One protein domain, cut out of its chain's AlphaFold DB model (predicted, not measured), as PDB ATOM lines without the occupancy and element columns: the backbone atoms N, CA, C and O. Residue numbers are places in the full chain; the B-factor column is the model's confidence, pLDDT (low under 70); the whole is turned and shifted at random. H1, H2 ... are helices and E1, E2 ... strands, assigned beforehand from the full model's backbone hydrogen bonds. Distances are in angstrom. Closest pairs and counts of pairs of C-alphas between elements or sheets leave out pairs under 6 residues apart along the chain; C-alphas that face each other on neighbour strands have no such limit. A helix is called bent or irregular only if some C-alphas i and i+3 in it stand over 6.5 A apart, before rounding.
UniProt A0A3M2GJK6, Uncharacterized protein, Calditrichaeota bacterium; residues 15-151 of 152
ATOM      1  N   GLY A  15      -7.777  68.671  13.130       69.06
ATOM      2  CA  GLY A  15      -8.847  68.257  12.218       69.06
ATOM      3  C   GLY A  15      -9.839  67.258  12.828       69.06
ATOM      4  O   GLY A  15     -11.038  67.416  12.637       69.06
ATOM      5  N   SER A  16      -9.374  66.277  13.607       76.19
ATOM      6  CA  SER A  16     -10.253  65.277  14.240       76.19
ATOM      7  C   SER A  16     -11.125  65.890  15.336       76.19
ATOM      8  O   SER A  16     -12.322  65.619  15.400       76.19
ATOM      9  N   ALA A  17     -10.559  66.776  16.164       76.06
ATOM     10  CA  ALA A  17     -11.319  67.460  17.210       76.06
ATOM     11  C   ALA A  17     -12.448  68.327  16.623       76.06
ATOM     12  O   ALA A  17     -13.556  68.343  17.151       76.06
ATOM     13  N   VAL A  18     -12.180  68.995  15.498       82.00
ATOM     14  CA  VAL A  18     -13.183  69.772  14.759       82.00
ATOM     15  C   VAL A  18     -14.299  68.870  14.229       82.00
ATOM     16  O   VAL A  18     -15.467  69.173  14.459       82.00
ATOM     17  N   CYS A  19     -13.970  67.748  13.576       85.50
ATOM     18  CA  CYS A  19     -14.979  66.800  13.084       85.50
ATOM     19  C   CYS A  19     -15.897  66.302  14.207       85.50
ATOM     20  O   CYS A  19     -17.114  66.342  14.061       85.50
ATOM     21  N   LYS A  20     -15.327  65.940  15.361       87.88
ATOM     22  CA  LYS A  20     -16.089  65.466  16.526       87.88
ATOM     23  C   LYS A  20     -17.069  66.507  17.073       87.88
ATOM     24  O   LYS A  20     -18.119  66.143  17.588       87.88
ATOM     25  N   MET A  21     -16.764  67.800  16.953       89.31
ATOM     26  CA  MET A  21     -17.696  68.862  17.352       89.31
ATOM     27  C   MET A  21     -18.875  68.985  16.394       89.31
ATOM     28  O   MET A  21     -20.010  69.110  16.848       89.31
ATOM     29  N   PHE A  22     -18.622  68.920  15.085       91.62
ATOM     30  CA  PHE A  22     -19.690  68.894  14.085       91.62
ATOM     31  C   PHE A  22     -20.592  67.668  14.273       91.62
ATOM     32  O   PHE A  22     -21.810  67.813  14.341       91.62
ATOM     33  N   GLU A  23     -19.996  66.489  14.461       93.12
ATOM     34  CA  GLU A  23     -20.721  65.252  14.768       93.12
ATOM     35  C   GLU A  23     -21.561  65.390  16.040       93.12
ATOM     36  O   GLU A  23     -22.736  65.028  16.044       93.12
ATOM     37  N   LEU A  24     -21.005  65.969  17.110       94.69
ATOM     38  CA  LEU A  24     -21.750  66.206  18.345       94.69
ATOM     39  C   LEU A  24     -22.970  67.104  18.106       94.69
ATOM     40  O   LEU A  24     -24.053  66.791  18.592       94.69
ATOM     41  N   VAL A  25     -22.832  68.188  17.339       95.88
ATOM     42  CA  VAL A  25     -23.957  69.072  16.996       95.88
ATOM     43  C   VAL A  25     -25.046  68.321  16.222       95.88
ATOM     44  O   VAL A  25     -26.229  68.462  16.540       95.88
ATOM     45  N   GLU A  26     -24.675  67.486  15.252       95.94
ATOM     46  CA  GLU A  26     -25.639  66.690  14.486       95.94
ATOM     47  C   GLU A  26     -26.343  65.623  15.337       95.94
ATOM     48  O   GLU A  26     -27.561  65.450  15.219       95.94
ATOM     49  N   VAL A  27     -25.600  64.934  16.209       96.94
ATOM     50  CA  VAL A  27     -26.147  63.916  17.118       96.94
ATOM     51  C   VAL A  27     -27.067  64.551  18.157       96.94
ATOM     52  O   VAL A  27     -28.141  64.013  18.415       96.94
ATOM     53  N   MET A  28     -26.707  65.715  18.705       97.62
ATOM     54  CA  MET A  28     -27.560  66.449  19.645       97.62
ATOM     55  C   MET A  28     -28.892  66.863  19.015       97.62
ATOM     56  O   MET A  28     -29.931  66.731  19.659       97.62
ATOM     57  N   ALA A  29     -28.887  67.317  17.758       97.00
ATOM     58  CA  ALA A  29     -30.122  67.627  17.040       97.00
ATOM     59  C   ALA A  29     -31.039  66.395  16.956       97.00
ATOM     60  O   ALA A  29     -32.215  66.470  17.307       97.00
ATOM     61  N   SER A  30     -30.479  65.244  16.570       96.44
ATOM     62  CA  SER A  30     -31.217  63.976  16.482       96.44
ATOM     63  C   SER A  30     -31.709  63.489  17.849       96.44
ATOM     64  O   SER A  30     -32.792  62.918  17.958       96.44
ATOM     65  N   GLU A  31     -30.935  63.722  18.908       96.44
ATOM     66  CA  GLU A  31     -31.318  63.363  20.271       96.44
ATOM     67  C   GLU A  31     -32.529  64.175  20.747       96.44
ATOM     68  O   GLU A  31     -33.462  63.602  21.312       96.44
ATOM     69  N   PHE A  32     -32.569  65.484  20.478       95.69
ATOM     70  CA  PHE A  32     -33.731  66.301  20.829       95.69
ATOM     71  C   PHE A  32     -34.961  66.005  19.962       95.69
ATOM     72  O   PHE A  32     -36.069  65.998  20.500       95.69
ATOM     73  N   GLU A  33     -34.789  65.679  18.675       94.88
ATOM     74  CA  GLU A  33     -35.878  65.164  17.825       94.88
ATOM     75  C   GLU A  33     -36.481  63.884  18.428       94.88
ATOM     76  O   GLU A  33     -37.699  63.749  18.538       94.88
ATOM     77  N   ARG A  34     -35.631  62.960  18.895       95.00
ATOM     78  CA  ARG A  34     -36.045  61.676  19.480       95.00
ATOM     79  C   ARG A  34     -36.816  61.822  20.791       95.00
ATOM     80  O   ARG A  34     -37.661  60.979  21.087       95.00
ATOM     81  N   ILE A  35     -36.540  62.862  21.583       92.12
ATOM     82  CA  ILE A  35     -37.305  63.164  22.805       92.12
ATOM     83  C   ILE A  35     -38.768  63.496  22.464       92.12
ATOM     84  O   ILE A  35     -39.652  63.240  23.279       92.12
ATOM     85  N   GLY A  36     -39.035  64.056  21.278       88.94
ATOM     86  CA  GLY A  36     -40.390  64.331  20.785       88.94
ATOM     87  C   GLY A  36     -41.122  65.483  21.486       88.94
ATOM     88  O   GLY A  36     -42.288  65.728  21.191       88.94
ATOM     89  N   ARG A  37     -40.461  66.194  22.411       90.88
ATOM     90  CA  ARG A  37     -41.004  67.376  23.115       90.88
ATOM     91  C   ARG A  37     -40.746  68.690  22.368       90.88
ATOM     92  O   ARG A  37     -41.420  69.679  22.637       90.88
ATOM     93  N   PHE A  38     -39.763  68.707  21.471       94.62
ATOM     94  CA  PHE A  38     -39.303  69.904  20.774       94.62
ATOM     95  C   PHE A  38     -39.318  69.691  19.265       94.62
ATOM     96  O   PHE A  38     -38.991  68.601  18.796       94.62
ATOM     97  N   ASP A  39     -39.599  70.757  18.517       95.31
ATOM     98  CA  ASP A  39     -39.345  70.776  17.077       95.31
ATOM     99  C   ASP A  39     -37.914  71.262  16.829       95.31
ATOM    100  O   ASP A  39     -37.475  72.255  17.417       95.31
ATOM    101  N   ILE A  40     -37.189  70.585  15.938       96.88
ATOM    102  CA  ILE A  40     -35.797  70.915  15.618       96.88
ATOM    103  C   ILE A  40     -35.700  71.485  14.205       96.88
ATOM    104  O   ILE A  40     -36.052  70.846  13.217       96.88
ATOM    105  N   GLU A  41     -35.194  72.713  14.104       96.00
ATOM    106  CA  GLU A  41     -34.925  73.391  12.836       96.00
ATOM    107  C   GLU A  41     -33.411  73.430  12.609       96.00
ATOM    108  O   GLU A  41     -32.682  74.195  13.240       96.00
ATOM    109  N   ARG A  42     -32.921  72.566  11.717       94.38
ATOM    110  CA  ARG A  42     -31.488  72.404  11.441       94.38
ATOM    111  C   ARG A  42     -30.960  73.520  10.537       94.38
ATOM    112  O   ARG A  42     -31.533  73.814   9.491       94.38
ATOM    113  N   PHE A  43     -29.809  74.073  10.900       87.81
ATOM    114  CA  PHE A  43     -29.073  75.090  10.155       87.81
ATOM    115  C   PHE A  43     -27.607  74.656   9.977       87.81
ATOM    116  O   PHE A  43     -26.668  75.225  10.531       87.81
ATOM    117  N   MET A  44     -27.413  73.595   9.190       83.38
ATOM    118  CA  MET A  44     -26.111  72.949   8.967       83.38
ATOM    119  C   MET A  44     -25.487  73.409   7.643       83.38
ATOM    120  O   MET A  44     -25.386  72.650   6.676       83.38
ATOM    121  N   GLN A  45     -25.127  74.691   7.534       76.12
ATOM    122  CA  GLN A  45     -24.589  75.219   6.278       76.12
ATOM    123  C   GLN A  45     -23.194  74.664   5.951       76.12
ATOM    124  O   GLN A  45     -22.302  74.639   6.795       76.12
ATOM    125  N   LYS A  46     -22.952  74.329   4.671       64.38
ATOM    126  CA  LYS A  46     -21.633  73.859   4.191       64.38
ATOM    127  C   LYS A  46     -20.504  74.887   4.365       64.38
ATOM    128  O   LYS A  46     -19.344  74.498   4.420       64.38
ATOM    129  N   LYS A  47     -20.825  76.186   4.426       76.81
ATOM    130  CA  LYS A  47     -19.862  77.287   4.620       76.81
ATOM    131  C   LYS A  47     -19.938  77.845   6.043       76.81
ATOM    132  O   LYS A  47     -20.171  79.034   6.233       76.81
ATOM    133  N   TRP A  48     -19.752  76.977   7.035       74.31
ATOM    134  CA  TRP A  48     -19.874  77.332   8.453       74.31
ATOM    135  C   TRP A  48     -18.950  78.483   8.879       74.31
ATOM    136  O   TRP A  48     -19.306  79.256   9.758       74.31
ATOM    137  N   TRP A  49     -17.797  78.651   8.220       74.56
ATOM    138  CA  TRP A  49     -16.811  79.701   8.515       74.56
ATOM    139  C   TRP A  49     -17.296  81.131   8.218       74.56
ATOM    140  O   TRP A  49     -16.557  82.081   8.451       74.56
ATOM    141  N   ASN A  50     -18.512  81.296   7.691       72.62
ATOM    142  CA  ASN A  50     -19.134  82.594   7.440       72.62
ATOM    143  C   ASN A  50     -20.523  82.704   8.095       72.62
ATOM    144  O   ASN A  50     -21.468  83.195   7.478       72.62
ATOM    145  N   GLY A  51     -20.663  82.201   9.322       78.75
ATOM    146  CA  GLY A  51     -21.901  82.328  10.080       78.75
ATOM    147  C   GLY A  51     -21.997  81.343  11.235       78.75
ATOM    148  O   GLY A  51     -21.094  81.238  12.066       78.75
ATOM    149  N   GLU A  52     -23.125  80.652  11.282       85.62
ATOM    150  CA  GLU A  52     -23.481  79.695  12.319       85.62
ATOM    151  C   GLU A  52     -23.682  78.301  11.704       85.62
ATOM    152  O   GLU A  52     -24.160  78.161  10.574       85.62
ATOM    153  N   TYR A  53     -23.290  77.269  12.446       92.25
ATOM    154  CA  TYR A  53     -23.571  75.872  12.133       92.25
ATOM    155  C   TYR A  53     -24.216  75.242  13.357       92.25
ATOM    156  O   TYR A  53     -23.583  75.144  14.404       92.25
ATOM    157  N   GLY A  54     -25.474  74.841  13.256       95.50
ATOM    158  CA  GLY A  54     -26.217  74.410  14.428       95.50
ATOM    159  C   GLY A  54     -27.668  74.107  14.138       95.50
ATOM    160  O   GLY A  54     -28.061  73.826  13.007       95.50
ATOM    161  N   PHE A  55     -28.487  74.167  15.172       96.94
ATOM    162  CA  PHE A  55     -29.922  73.989  15.062       96.94
ATOM    163  C   PHE A  55     -30.653  74.853  16.080       96.94
ATOM    164  O   PHE A  55     -30.115  75.226  17.123       96.94
ATOM    165  N   TYR A  56     -31.906  75.151  15.766       97.25
ATOM    166  CA  TYR A  56     -32.837  75.791  16.674       97.25
ATOM    167  C   TYR A  56     -33.732  74.732  17.311       97.25
ATOM    168  O   TYR A  56     -34.285  73.880  16.617       97.25
ATOM    169  N   ILE A  57     -33.899  74.828  18.623       97.56
ATOM    170  CA  ILE A  57     -34.926  74.135  19.392       97.56
ATOM    171  C   ILE A  57     -36.149  75.046  19.441       97.56
ATOM    172  O   ILE A  57     -36.034  76.244  19.734       97.56
ATOM    173  N   LYS A  58     -37.319  74.483  19.144       96.44
ATOM    174  CA  LYS A  58     -38.585  75.208  19.089       96.44
ATOM    175  C   LYS A  58     -39.644  74.553  19.975       96.44
ATOM    176  O   LYS A  58     -39.691  73.333  20.108       96.44
ATOM    177  N   CYS A  59     -40.514  75.390  20.536       92.56
ATOM    178  CA  CYS A  59     -41.766  74.998  21.185       92.56
ATOM    179  C   CYS A  59     -42.911  75.755  20.509       92.56
ATOM    180  O   CYS A  59     -42.853  76.983  20.416       92.56
ATOM    181  N   CYS A  60     -43.966  75.057  20.084       85.31
ATOM    182  CA  CYS A  60     -45.164  75.685  19.507       85.31
ATOM    183  C   CYS A  60     -44.826  76.706  18.400       85.31
ATOM    184  O   CYS A  60     -45.310  77.841  18.435       85.31
ATOM    185  N   GLU A  61     -43.947  76.309  17.473       86.75
ATOM    186  CA  GLU A  61     -43.408  77.110  16.356       86.75
ATOM    187  C   GLU A  61     -42.428  78.240  16.729       86.75
ATOM    188  O   GLU A  61     -41.728  78.753  15.852       86.75
ATOM    189  N   ASN A  62     -42.282  78.579  18.014       91.75
ATOM    190  CA  ASN A  62     -41.361  79.614  18.483       91.75
ATOM    191  C   ASN A  62     -39.962  79.050  18.742       91.75
ATOM    192  O   ASN A  62     -39.818  78.025  19.406       91.75
ATOM    193  N   LYS A  63     -38.925  79.758  18.282       95.94
ATOM    194  CA  LYS A  63     -37.525  79.471  18.631       95.94
ATOM    195  C   LYS A  63     -37.284  79.802  20.097       95.94
ATOM    196  O   LYS A  63     -37.626  80.893  20.544       95.94
ATOM    197  N   ILE A  64     -36.696  78.859  20.824       96.94
ATOM    198  CA  ILE A  64     -36.430  79.004  22.258       96.94
ATOM    199  C   ILE A  64     -34.955  78.854  22.607       96.94
ATOM    200  O   ILE A  64     -34.529  79.339  23.648       96.94
ATOM    201  N   LEU A  65     -34.171  78.188  21.765       97.75
ATOM    202  CA  LEU A  65     -32.734  78.041  21.950       97.75
ATOM    203  C   LEU A  65     -32.092  77.759  20.600       97.75
ATOM    204  O   LEU A  65     -32.622  76.979  19.814       97.75
ATOM    205  N   TRP A  66     -30.937  78.346  20.345       96.81
ATOM    206  CA  TRP A  66     -30.016  77.881  19.323       96.81
ATOM    207  C   TRP A  66     -28.896  77.080  19.984       96.81
ATOM    208  O   TRP A  66     -28.437  77.442  21.068       96.81
ATOM    209  N   PHE A  67     -28.455  76.007  19.335       97.25
ATOM    210  CA  PHE A  67     -27.321  75.188  19.749       97.25
ATOM    211  C   PHE A  67     -26.400  74.946  18.559       97.25
ATOM    212  O   PHE A  67     -26.851  74.505  17.500       97.25
ATOM    213  N   GLY A  68     -25.102  75.159  18.740       95.38
ATOM    214  CA  GLY A  68     -24.135  74.851  17.701       95.38
ATOM    215  C   GLY A  68     -22.849  75.636  17.823       95.38
ATOM    216  O   GLY A  68     -22.343  75.900  18.907       95.38
ATOM    217  N   ILE A  69     -22.302  76.000  16.677       91.94
ATOM    218  CA  ILE A  69     -21.010  76.639  16.539       91.94
ATOM    219  C   ILE A  69     -21.155  77.988  15.822       91.94
ATOM    220  O   ILE A  69     -21.707  78.061  14.723       91.94
ATOM    221  N   TRP A  70     -20.628  79.052  16.436       87.75
ATOM    222  CA  TRP A  70     -20.495  80.374  15.818       87.75
ATOM    223  C   TRP A  70     -19.076  80.595  15.324       87.75
ATOM    224  O   TRP A  70     -18.150  80.595  16.131       87.75
ATOM    225  N   ALA A  71     -18.900  80.878  14.033       83.81
ATOM    226  CA  ALA A  71     -17.576  81.137  13.468       83.81
ATOM    227  C   ALA A  71     -16.857  82.322  14.139       83.81
ATOM    228  O   ALA A  71     -15.652  82.256  14.374       83.81
ATOM    229  N   GLU A  72     -17.591  83.382  14.493       82.75
ATOM    230  CA  GLU A  72     -17.041  84.563  15.173       82.75
ATOM    231  C   GLU A  72     -16.464  84.208  16.553       82.75
ATOM    232  O   GLU A  72     -15.304  84.513  16.851       82.75
ATOM    233  N   ILE A  73     -17.229  83.475  17.368       84.88
ATOM    234  CA  ILE A  73     -16.762  82.984  18.672       84.88
ATOM    235  C   ILE A  73     -15.611  81.995  18.480       84.88
ATOM    236  O   ILE A  73     -14.607  82.070  19.188       84.88
ATOM    237  N   TRP A  74     -15.716  81.113  17.486       84.88
ATOM    238  CA  TRP A  74     -14.689  80.118  17.194       84.88
ATOM    239  C   TRP A  74     -13.335  80.785  16.911       84.88
ATOM    240  O   TRP A  74     -12.303  80.443  17.487       84.88
ATOM    241  N   SER A  75     -13.341  81.809  16.061       79.94
ATOM    242  CA  SER A  75     -12.123  82.529  15.687       79.94
ATOM    243  C   SER A  75     -11.432  83.223  16.867       79.94
ATOM    244  O   SER A  75     -10.210  83.357  16.867       79.94
ATOM    245  N   SER A  76     -12.196  83.638  17.883       81.38
ATOM    246  CA  SER A  76     -11.689  84.423  19.013       81.38
ATOM    247  C   SER A  76     -11.357  83.585  20.250       81.38
ATOM    248  O   SER A  76     -10.462  83.955  21.009       81.38
ATOM    249  N   ARG A  77     -12.043  82.454  20.466       75.94
ATOM    250  CA  ARG A  77     -11.975  81.671  21.717       75.94
ATOM    251  C   ARG A  77     -11.503  80.231  21.549       75.94
ATOM    252  O   ARG A  77     -11.476  79.473  22.519       75.94
ATOM    253  N   GLY A  78     -11.104  79.842  20.343       77.75
ATOM    254  CA  GLY A  78     -10.807  78.446  20.039       77.75
ATOM    255  C   GLY A  78     -12.097  77.704  19.734       77.75
ATOM    256  O   GLY A  78     -12.959  78.275  19.102       77.75
ATOM    257  N   TYR A  79     -12.251  76.450  20.150       71.56
ATOM    258  CA  TYR A  79     -13.274  75.544  19.612       71.56
ATOM    259  C   TYR A  79     -14.512  75.341  20.525       71.56
ATOM    260  O   TYR A  79     -14.715  74.218  20.982       71.56
ATOM    261  N   PRO A  80     -15.333  76.360  20.875       83.69
ATOM    262  CA  PRO A  80     -16.503  76.135  21.710       83.69
ATOM    263  C   PRO A  80     -17.731  75.745  20.886       83.69
ATOM    264  O   PRO A  80     -18.037  76.329  19.847       83.69
ATOM    265  N   ILE A  81     -18.498  74.814  21.442       92.62
ATOM    266  CA  ILE A  81     -19.923  74.681  21.147       92.62
ATOM    267  C   ILE A  81     -20.658  75.657  22.062       92.62
ATOM    268  O   ILE A  81     -20.256  75.873  23.207       92.62
ATOM    269  N   CYS A  82     -21.702  76.283  21.546       94.06
ATOM    270  CA  CYS A  82     -22.412  77.374  22.180       94.06
ATOM    271  C   CYS A  82     -23.919  77.127  22.170       94.06
ATOM    272  O   CYS A  82     -24.458  76.424  21.313       94.06
ATOM    273  N   VAL A  83     -24.591  77.774  23.113       96.69
ATOM    274  CA  VAL A  83     -26.041  77.949  23.151       96.69
ATOM    275  C   VAL A  83     -26.361  79.428  23.072       96.69
ATOM    276  O   VAL A  83     -25.594  80.244  23.580       96.69
ATOM    277  N   GLY A  84     -27.487  79.794  22.473       95.88
ATOM    278  CA  GLY A  84     -27.857  81.201  22.401       95.88
ATOM    279  C   GLY A  84     -29.330  81.470  22.173       95.88
ATOM    280  O   GLY A  84     -30.083  80.601  21.736       95.88
ATOM    281  N   VAL A  85     -29.722  82.706  22.457       96.94
ATOM    282  CA  VAL A  85     -31.051  83.256  22.175       96.94
ATOM    283  C   VAL A  85     -30.920  84.641  21.557       96.94
ATOM    284  O   VAL A  85     -30.006  85.391  21.898       96.94
ATOM    285  N   GLU A  86     -31.835  85.007  20.663       95.31
ATOM    286  CA  GLU A  86     -31.944  86.395  20.204       95.31
ATOM    287  C   GLU A  86     -32.850  87.187  21.146       95.31
ATOM    288  O   GLU A  86     -33.915  86.714  21.546       95.31
ATOM    289  N   GLU A  87     -32.498  88.442  21.418       94.00
ATOM    290  CA  GLU A  87     -33.307  89.339  22.255       94.00
ATOM    291  C   GLU A  87     -34.754  89.512  21.767       94.00
ATOM    292  O   GLU A  87     -35.660  89.780  22.554       94.00
ATOM    293  N   LYS A  88     -34.993  89.319  20.465       93.12
ATOM    294  CA  LYS A  88     -36.326  89.417  19.857       93.12
ATOM    295  C   LYS A  88     -37.217  88.188  20.092       93.12
ATOM    296  O   LYS A  88     -38.383  88.229  19.714       93.12
ATOM    297  N   TRP A  89     -36.706  87.096  20.669       93.44
ATOM    298  CA  TRP A  89     -37.476  85.857  20.892       93.44
ATOM    299  C   TRP A  89     -38.435  85.923  22.091       93.44
ATOM    300  O   TRP A  89     -39.090  84.937  22.420       93.44
ATOM    301  N   GLY A  90     -38.566  87.096  22.711       90.56
ATOM    302  CA  GLY A  90     -39.514  87.359  23.788       90.56
ATOM    303  C   GLY A  90     -38.848  87.390  25.160       90.56
ATOM    304  O   GLY A  90     -37.889  86.668  25.433       90.56
ATOM    305  N   GLN A  91     -39.378  88.240  26.043       92.19
ATOM    306  CA  GLN A  91     -38.776  88.508  27.352       92.19
ATOM    307  C   GLN A  91     -38.678  87.262  28.234       92.19
ATOM    308  O   GLN A  91     -37.713  87.142  28.979       92.19
ATOM    309  N   HIS A  92     -39.621  86.320  28.127       92.62
ATOM    310  CA  HIS A  92     -39.572  85.079  28.904       92.62
ATOM    311  C   HIS A  92     -38.388  84.188  28.516       92.62
ATOM    312  O   HIS A  92     -37.616  83.778  29.376       92.62
ATOM    313  N   VAL A  93     -38.207  83.946  27.212       95.81
ATOM    314  CA  VAL A  93     -37.087  83.164  26.658       95.81
ATOM    315  C   VAL A  93     -35.756  83.807  27.051       95.81
ATOM    316  O   VAL A  93     -34.868  83.148  27.590       95.81
ATOM    317  N   VAL A  94     -35.643  85.122  26.843       95.88
ATOM    318  CA  VAL A  94     -34.430  85.893  27.138       95.88
ATOM    319  C   VAL A  94     -34.131  85.919  28.638       95.88
ATOM    320  O   VAL A  94     -33.018  85.593  29.043       95.88
ATOM    321  N   GLY A  95     -35.116  86.256  29.471       95.81
ATOM    322  CA  GLY A  95     -34.952  86.345  30.921       95.81
ATOM    323  C   GLY A  95     -34.576  85.001  31.534       95.81
ATOM    324  O   GLY A  95     -33.647  84.924  32.338       95.81
ATOM    325  N   ARG A  96     -35.219  83.917  31.087       96.31
ATOM    326  CA  ARG A  96     -34.858  82.559  31.497       96.31
ATOM    327  C   ARG A  96     -33.425  82.218  31.102       96.31
ATOM    328  O   ARG A  96     -32.680  81.711  31.931       96.31
ATOM    329  N   PHE A  97     -33.011  82.548  29.878       97.56
ATOM    330  CA  PHE A  97     -31.650  82.281  29.410       97.56
ATOM    331  C   PHE A  97     -30.603  82.994  30.273       97.56
ATOM    332  O   PHE A  97     -29.612  82.386  30.670       97.56
ATOM    333  N   GLN A  98     -30.843  84.262  30.616       96.75
ATOM    334  CA  GLN A  98     -29.942  85.051  31.460       96.75
ATOM    335  C   GLN A  98     -29.801  84.477  32.878       96.75
ATOM    336  O   GLN A  98     -28.719  84.557  33.456       96.75
ATOM    337  N   VAL A  99     -30.871  83.891  33.428       96.38
ATOM    338  CA  VAL A  99     -30.846  83.206  34.731       96.38
ATOM    339  C   VAL A  99     -30.122  81.861  34.636       96.38
ATOM    340  O   VAL A  99     -29.301  81.549  35.496       96.38
ATOM    341  N   SER A 100     -30.400  81.074  33.595       96.69
ATOM    342  CA  SER A 100     -29.816  79.741  33.393       96.69
ATOM    343  C   SER A 100     -28.325  79.779  33.058       96.69
ATOM    344  O   SER A 100     -27.593  78.859  33.421       96.69
ATOM    345  N   PHE A 101     -27.866  80.825  32.369       96.00
ATOM    346  CA  PHE A 101     -26.500  80.932  31.858       96.00
ATOM    347  C   PHE A 101     -25.884  82.293  32.205       96.00
ATOM    348  O   PHE A 101     -25.653  83.092  31.305       96.00
ATOM    349  N   PRO A 102     -25.574  82.589  33.479       92.88
ATOM    350  CA  PRO A 102     -25.160  83.928  33.921       92.88
ATOM    351  C   PRO A 102     -23.855  84.434  33.284       92.88
ATOM    352  O   PRO A 102     -23.611  85.638  33.263       92.88
ATOM    353  N   SER A 103     -23.039  83.532  32.735       91.19
ATOM    354  CA  SER A 103     -21.812  83.843  31.990       91.19
ATOM    355  C   SER A 103     -22.059  84.146  30.503       91.19
ATOM    356  O   SER A 103     -21.130  84.053  29.701       91.19
ATOM    357  N   TYR A 104     -23.302  84.451  30.111       93.69
ATOM    358  CA  TYR A 104     -23.635  84.788  28.732       93.69
ATOM    359  C   TYR A 104     -22.952  86.079  28.271       93.69
ATOM    360  O   TYR A 104     -22.680  87.001  29.041       93.69
ATOM    361  N   GLU A 105     -22.760  86.179  26.963       91.50
ATOM    362  CA  GLU A 105     -22.203  87.347  26.299       91.50
ATOM    363  C   GLU A 105     -23.120  87.831  25.193       91.50
ATOM    364  O   GLU A 105     -23.875  87.065  24.594       91.50
ATOM    365  N   ARG A 106     -23.035  89.128  24.910       91.94
ATOM    366  CA  ARG A 106     -23.741  89.746  23.795       91.94
ATOM    367  C   ARG A 106     -22.852  89.712  22.564       91.94
ATOM    368  O   ARG A 106     -21.785  90.323  22.585       91.94
ATOM    369  N   ILE A 107     -23.291  89.032  21.507       86.38
ATOM    370  CA  ILE A 107     -22.544  88.957  20.245       86.38
ATOM    371  C   ILE A 107     -23.385  89.375  19.037       86.38
ATOM    372  O   ILE A 107     -24.618  89.336  19.049       86.38
ATOM    373  N   GLY A 108     -22.687  89.760  17.967       77.00
ATOM    374  CA  GLY A 108     -23.289  90.121  16.692       77.00
ATOM    375  C   GLY A 108     -24.143  91.395  16.728       77.00
ATOM    376  O   GLY A 108     -24.417  92.001  17.761       77.00
ATOM    377  N   ARG A 109     -24.594  91.822  15.543       68.25
ATOM    378  CA  ARG A 109     -25.431  93.027  15.383       68.25
ATOM    379  C   ARG A 109     -26.908  92.815  15.733       68.25
ATOM    380  O   ARG A 109     -27.652  93.786  15.787       68.25
ATOM    381  N   TYR A 110     -27.327  91.569  15.938       70.38
ATOM    382  CA  TYR A 110     -28.737  91.185  16.074       70.38
ATOM    383  C   TYR A 110     -29.181  90.944  17.524       70.38
ATOM    384  O   TYR A 110     -30.282  90.448  17.740       70.38
ATOM    385  N   GLY A 111     -28.348  91.304  18.509       88.38
ATOM    386  CA  GLY A 111     -28.699  91.150  19.921       88.38
ATOM    387  C   GLY A 111     -28.766  89.683  20.339       88.38
ATOM    388  O   GLY A 111     -29.750  89.247  20.927       88.38
ATOM    389  N   TRP A 112     -27.748  88.895  19.994       93.69
ATOM    390  CA  TRP A 112     -27.649  87.524  20.484       93.69
ATOM    391  C   TRP A 112     -27.074  87.510  21.892       93.69
ATOM    392  O   TRP A 112     -26.059  88.158  22.146       93.69
ATOM    393  N   LEU A 113     -27.690  86.735  22.781       95.62
ATOM    394  CA  LEU A 113     -27.108  86.314  24.050       95.62
ATOM    395  C   LEU A 113     -26.588  84.894  23.878       95.62
ATOM    396  O   LEU A 113     -27.348  84.014  23.479       95.62
ATOM    397  N   VAL A 114     -25.307  84.669  24.154       94.31
ATOM    398  CA  VAL A 114     -24.640  83.399  23.863       94.31
ATOM    399  C   VAL A 114     -23.801  82.947  25.042       94.31
ATOM    400  O   VAL A 114     -23.066  83.736  25.622       94.31
ATOM    401  N   SER A 115     -23.880  81.661  25.367       94.50
ATOM    402  CA  SER A 115     -23.026  81.010  26.356       94.50
ATOM    403  C   SER A 115     -22.298  79.840  25.710       94.50
ATOM    404  O   SER A 115     -22.900  79.026  25.011       94.50
ATOM    405  N   CYS A 116     -20.993  79.744  25.944       93.50
ATOM    406  CA  CYS A 116     -20.207  78.584  25.530       93.50
ATOM    407  C   CYS A 116     -20.430  77.427  26.512       93.50
ATOM    408  O   CYS A 116     -20.630  77.657  27.705       93.50
ATOM    409  N   LEU A 117     -20.363  76.194  26.016       92.44
ATOM    410  CA  LEU A 117     -20.344  75.003  26.859       92.44
ATOM    411  C   LEU A 117     -19.024  74.924  27.635       92.44
ATOM    412  O   LEU A 117     -17.945  75.196  27.099       92.44
ATOM    413  N   GLU A 118     -19.124  74.486  28.885       90.50
ATOM    414  CA  GLU A 118     -17.974  74.096  29.697       90.50
ATOM    415  C   GLU A 118     -17.293  72.863  29.086       90.50
ATOM    416  O   GLU A 118     -17.949  71.968  28.544       90.50
ATOM    417  N   LYS A 119     -15.958  72.803  29.148       87.56
ATOM    418  CA  LYS A 119     -15.183  71.732  28.492       87.56
ATOM    419  C   LYS A 119     -15.452  70.372  29.123       87.56
ATOM    420  O   LYS A 119     -15.364  69.350  28.453       87.56
ATOM    421  N   GLU A 120     -15.796  70.380  30.399       90.94
ATOM    422  CA  GLU A 120     -16.130  69.242  31.238       90.94
ATOM    423  C   GLU A 120     -17.342  68.479  30.687       90.94
ATOM    424  O   GLU A 120     -17.370  67.250  30.738       90.94
ATOM    425  N   LEU A 121     -18.295  69.186  30.064       92.00
ATOM    426  CA  LEU A 121     -19.450  68.572  29.402       92.00
ATOM    427  C   LEU A 121     -19.053  67.742  28.180       92.00
ATOM    428  O   LEU A 121     -19.804  66.860  27.773       92.00
ATOM    429  N   LEU A 122     -17.879  68.002  27.597       90.19
ATOM    430  CA  LEU A 122     -17.384  67.310  26.409       90.19
ATOM    431  C   LEU A 122     -16.559  66.055  26.742       90.19
ATOM    432  O   LEU A 122     -16.079  65.379  25.831       90.19
ATOM    433  N   LEU A 123     -16.367  65.745  28.029       86.25
ATOM    434  CA  LEU A 123     -15.603  64.584  28.487       86.25
ATOM    435  C   LEU A 123     -16.527  63.372  28.686       86.25
ATOM    436  O   LEU A 123     -17.646  63.505  29.175       86.25
ATOM    437  N   GLY A 124     -16.047  62.167  28.372       90.75
ATOM    438  CA  GLY A 124     -16.819  60.935  28.566       90.75
ATOM    439  C   GLY A 124     -17.927  60.764  27.524       90.75
ATOM    440  O   GLY A 124     -17.620  60.523  26.359       90.75
ATOM    441  N   ASP A 125     -19.191  60.852  27.948       94.50
ATOM    442  CA  ASP A 125     -20.370  60.803  27.070       94.50
ATOM    443  C   ASP A 125     -20.915  62.227  26.843       94.50
ATOM    444  O   ASP A 125     -21.788  62.689  27.587       94.50
ATOM    445  N   PRO A 126     -20.394  62.956  25.839       94.25
ATOM    446  CA  PRO A 126     -20.745  64.354  25.633       94.25
ATOM    447  C   PRO A 126     -22.216  64.547  25.266       94.25
ATOM    448  O   PRO A 126     -22.817  65.545  25.652       94.25
ATOM    449  N   VAL A 127     -22.825  63.592  24.559       96.06
ATOM    450  CA  VAL A 127     -24.233  63.683  24.157       96.06
ATOM    451  C   VAL A 127     -25.118  63.643  25.396       96.06
ATOM    452  O   VAL A 127     -25.957  64.523  25.598       96.06
ATOM    453  N   LYS A 128     -24.898  62.654  26.269       96.31
ATOM    454  CA  LYS A 128     -25.646  62.536  27.521       96.31
ATOM    455  C   LYS A 128     -25.430  63.753  28.420       96.31
ATOM    456  O   LYS A 128     -26.412  64.323  28.895       96.31
ATOM    457  N   ASN A 129     -24.176  64.152  28.624       96.88
ATOM    458  CA  ASN A 129     -23.819  65.248  29.524       96.88
ATOM    459  C   ASN A 129     -24.449  66.570  29.079       96.88
ATOM    460  O   ASN A 129     -25.096  67.248  29.876       96.88
ATOM    461  N   VAL A 130     -24.311  66.918  27.796       96.56
ATOM    462  CA  VAL A 130     -24.873  68.154  27.242       96.56
ATOM    463  C   VAL A 130     -26.397  68.129  27.277       96.56
ATOM    464  O   VAL A 130     -27.011  69.131  27.642       96.56
ATOM    465  N   ARG A 131     -27.026  66.992  26.951       96.62
ATOM    466  CA  ARG A 131     -28.484  66.840  27.037       96.62
ATOM    467  C   ARG A 131     -28.983  67.064  28.461       96.62
ATOM    468  O   ARG A 131     -29.911  67.840  28.660       96.62
ATOM    469  N   GLU A 132     -28.395  66.387  29.444       96.75
ATOM    470  CA  GLU A 132     -28.803  66.507  30.848       96.75
ATOM    471  C   GLU A 132     -28.584  67.925  31.371       96.75
ATOM    472  O   GLU A 132     -29.481  68.498  31.989       96.75
ATOM    473  N   TRP A 133     -27.438  68.525  31.049       96.56
ATOM    474  CA  TRP A 133     -27.146  69.912  31.385       96.56
ATOM    475  C   TRP A 133     -28.180  70.879  30.791       96.56
ATOM    476  O   TRP A 133     -28.745  71.683  31.530       96.56
ATOM    477  N   LEU A 134     -28.499  70.773  29.497       97.00
ATOM    478  CA  LEU A 134     -29.492  71.629  28.836       97.00
ATOM    479  C   LEU A 134     -30.902  71.447  29.392       97.00
ATOM    480  O   LEU A 134     -31.610  72.431  29.619       97.00
ATOM    481  N   MET A 135     -31.317  70.197  29.614       96.19
ATOM    482  CA  MET A 135     -32.627  69.897  30.185       96.19
ATOM    483  C   MET A 135     -32.756  70.506  31.578       96.19
ATOM    484  O   MET A 135     -33.718  71.225  31.833       96.19
ATOM    485  N   ASN A 136     -31.768  70.295  32.446       95.62
ATOM    486  CA  ASN A 136     -31.826  70.745  33.834       95.62
ATOM    487  C   ASN A 136     -31.674  72.261  33.986       95.62
ATOM    488  O   ASN A 136     -32.314  72.848  34.854       95.62
ATOM    489  N   SER A 137     -30.833  72.893  33.166       94.44
ATOM    490  CA  SER A 137     -30.556  74.329  33.280       94.44
ATOM    491  C   SER A 137     -31.621  75.195  32.616       94.44
ATOM    492  O   SER A 137     -31.957  76.246  33.154       94.44
ATOM    493  N   TYR A 138     -32.148  74.783  31.458       96.69
ATOM    494  CA  TYR A 138     -32.919  75.682  30.602       96.69
ATOM    495  C   TYR A 138     -34.185  75.058  30.016       96.69
ATOM    496  O   TYR A 138     -35.255  75.646  30.151       96.69
ATOM    497  N   LEU A 139     -34.107  73.880  29.396       96.31
ATOM    498  CA  LEU A 139     -35.207  73.360  28.571       96.31
ATOM    499  C   LEU A 139     -36.369  72.754  29.370       96.31
ATOM    500  O   LEU A 139     -37.460  72.588  28.825       96.31
ATOM    501  N   ASN A 140     -36.183  72.402  30.643       93.88
ATOM    502  CA  ASN A 140     -37.263  71.786  31.405       93.88
ATOM    503  C   ASN A 140     -38.408  72.773  31.694       93.88
ATOM    504  O   ASN A 140     -38.191  73.810  32.303       93.88
ATOM    505  N   ASN A 141     -39.633  72.420  31.322       91.25
ATOM    506  CA  ASN A 141     -40.875  73.184  31.532       91.25
ATOM    507  C   ASN A 141     -41.023  74.460  30.691       91.25
ATOM    508  O   ASN A 141     -42.037  75.146  30.793       91.25
ATOM    509  N   ILE A 142     -40.056  74.775  29.823       93.50
ATOM    510  CA  ILE A 142     -40.104  76.010  29.032       93.50
ATOM    511  C   ILE A 142     -41.286  76.029  28.050       93.50
ATOM    512  O   ILE A 142     -41.899  77.076  27.862       93.50
ATOM    513  N   CYS A 143     -41.638  74.891  27.436       91.38
ATOM    514  CA  CYS A 143     -42.767  74.846  26.506       91.38
ATOM    515  C   CYS A 143     -44.097  75.088  27.241       91.38
ATOM    516  O   CYS A 143     -44.948  75.817  26.740       91.38
ATOM    517  N   GLU A 144     -44.269  74.500  28.424       90.56
ATOM    518  CA  GLU A 144     -45.458  74.627  29.267       90.56
ATOM    519  C   GLU A 144     -45.615  76.065  29.769       90.56
ATOM    520  O   GLU A 144     -46.697  76.641  29.684       90.56
ATOM    521  N   GLU A 145     -44.524  76.688  30.217       89.19
ATOM    522  CA  GLU A 145     -44.523  78.096  30.625       89.19
ATOM    523  C   GLU A 145     -44.899  79.036  29.473       89.19
ATOM    524  O   GLU A 145     -45.697  79.954  29.657       89.19
ATOM    525  N   LEU A 146     -44.377  78.788  28.268       87.25
ATOM    526  CA  LEU A 146     -44.718  79.581  27.083       87.25
ATOM    527  C   LEU A 146     -46.173  79.386  26.641       87.25
ATOM    528  O   LEU A 146     -46.767  80.307  26.081       87.25
ATOM    529  N   GLN A 147     -46.757  78.208  26.869       85.62
ATOM    530  CA  GLN A 147     -48.176  77.971  26.604       85.62
ATOM    531  C   GLN A 147     -49.068  78.732  27.586       85.62
ATOM    532  O   GLN A 147     -50.055  79.322  27.150       85.62
ATOM    533  N   LEU A 148     -48.710  78.775  28.874       81.56
ATOM    534  CA  LEU A 148     -49.454  79.538  29.882       81.56
ATOM    535  C   LEU A 148     -49.486  81.036  29.547       81.56
ATOM    536  O   LEU A 148     -50.548  81.646  29.598       81.56
ATOM    537  N   GLN A 149     -48.368  81.597  29.081       77.00
ATOM    538  CA  GLN A 149     -48.288  83.004  28.663       77.00
ATOM    539  C   GLN A 149     -49.124  83.357  27.427       77.00
ATOM    540  O   GLN A 149     -49.348  84.531  27.168       77.00
ATOM    541  N   ARG A 150     -49.559  82.376  26.625       71.19
ATOM    542  CA  ARG A 150     -50.455  82.627  25.480       71.19
ATOM    543  C   ARG A 150     -51.930  82.709  25.883       71.19
ATOM    544  O   ARG A 150     -52.746  83.089  25.049       71.19
ATOM    545  N   ILE A 151     -52.272  82.265  27.092       64.06
ATOM    546  CA  ILE A 151     -53.652  82.211  27.597       64.06
ATOM    547  C   ILE A 151     -54.001  83.487  28.387       64.06
ATOM    548  O   ILE A 151     -55.183  83.805  28.521       64.06
TER     549      ILE A 151
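Overview. This is residues 15 to 151 of the 152 residues of an uncharacterized protein of Calditrichaeota bacterium (UniProt A0A3M2GJK6). One strongly twisted sheet of six strands has helices over one face: long H1 covers E1, E2 and E3, H3 covers E4, and H5 joins H1 to H3 while only grazing the sheet. H2 sits at the strands' ends, and H6 packs on the end of E2 with Cys 143. The 137 printed residues have six named helices and six named strands, in the order H1 E1 E2 E3 H2 E4 H3 E5 E6 H4 H5 H6; the sheet runs E1, E2, E3, E4, E6, E5, antiparallel, and the class is mixed. The whole is compact, with a radius of gyration of the C-alphas of 14.3 A and spans of 49 by 33 by 27 A.

Arrangement. Start at H1, residues 15 to 35, then read E1, residues 39 to 43, E2, residues 52 to 59, and E3, residues 62 to 70, a meander, each strand the antiparallel neighbour of the one before. In the hairpin E1 and E2, N 41 and O 56 are 2.9 A apart; in the hairpin E2 and E3, N 55 and O 67 are 2.9 A apart. E3 bends by 58 degrees at residue 67. H1 runs along the strands, at 13 degrees to E2 on the local plane, at a height over the sheet of 9.4 A. H2, residues 71 to 77, is on the sheet; the C-alphas of Glu 52 and Ala 71 are its closest to E2, 6.2 A. E4, residues 82 to 86, is the antiparallel neighbour of E3, with N 66 and O 84 within hydrogen-bond range at 2.8 A. H3, residues 91 to 100, is over E4, height 9.0 A. E5, residues 105 to 107, and E6, residues 112 to 116, form a hairpin, N 114 and O 105 at 2.8 A; N 85 and O 113 of E4 and E6 are 2.9 A apart. E4, H3 and E5 are a split strand-helix-strand unit, two strands running the same way with E6 between them, its crossover right-handed. H4, residues 119 to 122, touches H5, residues 126 to 139, only at the corner, closest C-alphas Leu 121 and Asn 129, 5.5 A. H5, the hub, touches H1 at a steep tilt of 52 degrees, the same way, closest C-alphas Met 28 and Val 127, 6.3 A. H5 touches H3 at a steep tilt of 54 degrees, opposite ways, closest C-alphas Ser 100 and Ser 137, 5.5 A. H6, residues 142 to 148, is on the sheet, and with H1 and H3 on one face it makes two layers, helices on a sheet. Every O i to N i+4 pair is within hydrogen-bond range in H1, H2, H3 and H6, and 9 of 10 in H5; H4 is too short for one.

Along the chain. Find C-alpha 15 at (-8.847, 68.257, 12.218); H1 runs 30.8 A to C-alpha 35. E2 is 20.9 A long, E3 21.0 A and H5 17.3 A; H5 is irregular, only just: C-alphas 136 and 139 are 6.8 A apart. H6 ends at C-alpha 148, (-49.454, 79.538, 29.882).

Size, cuts and confidence. The C-alphas of Gly 15 and Ile 151 are farthest apart, 49.4 A. The printed part has no cut and no long link. Residues 15, 46, 109 and 151 have pLDDT under 70.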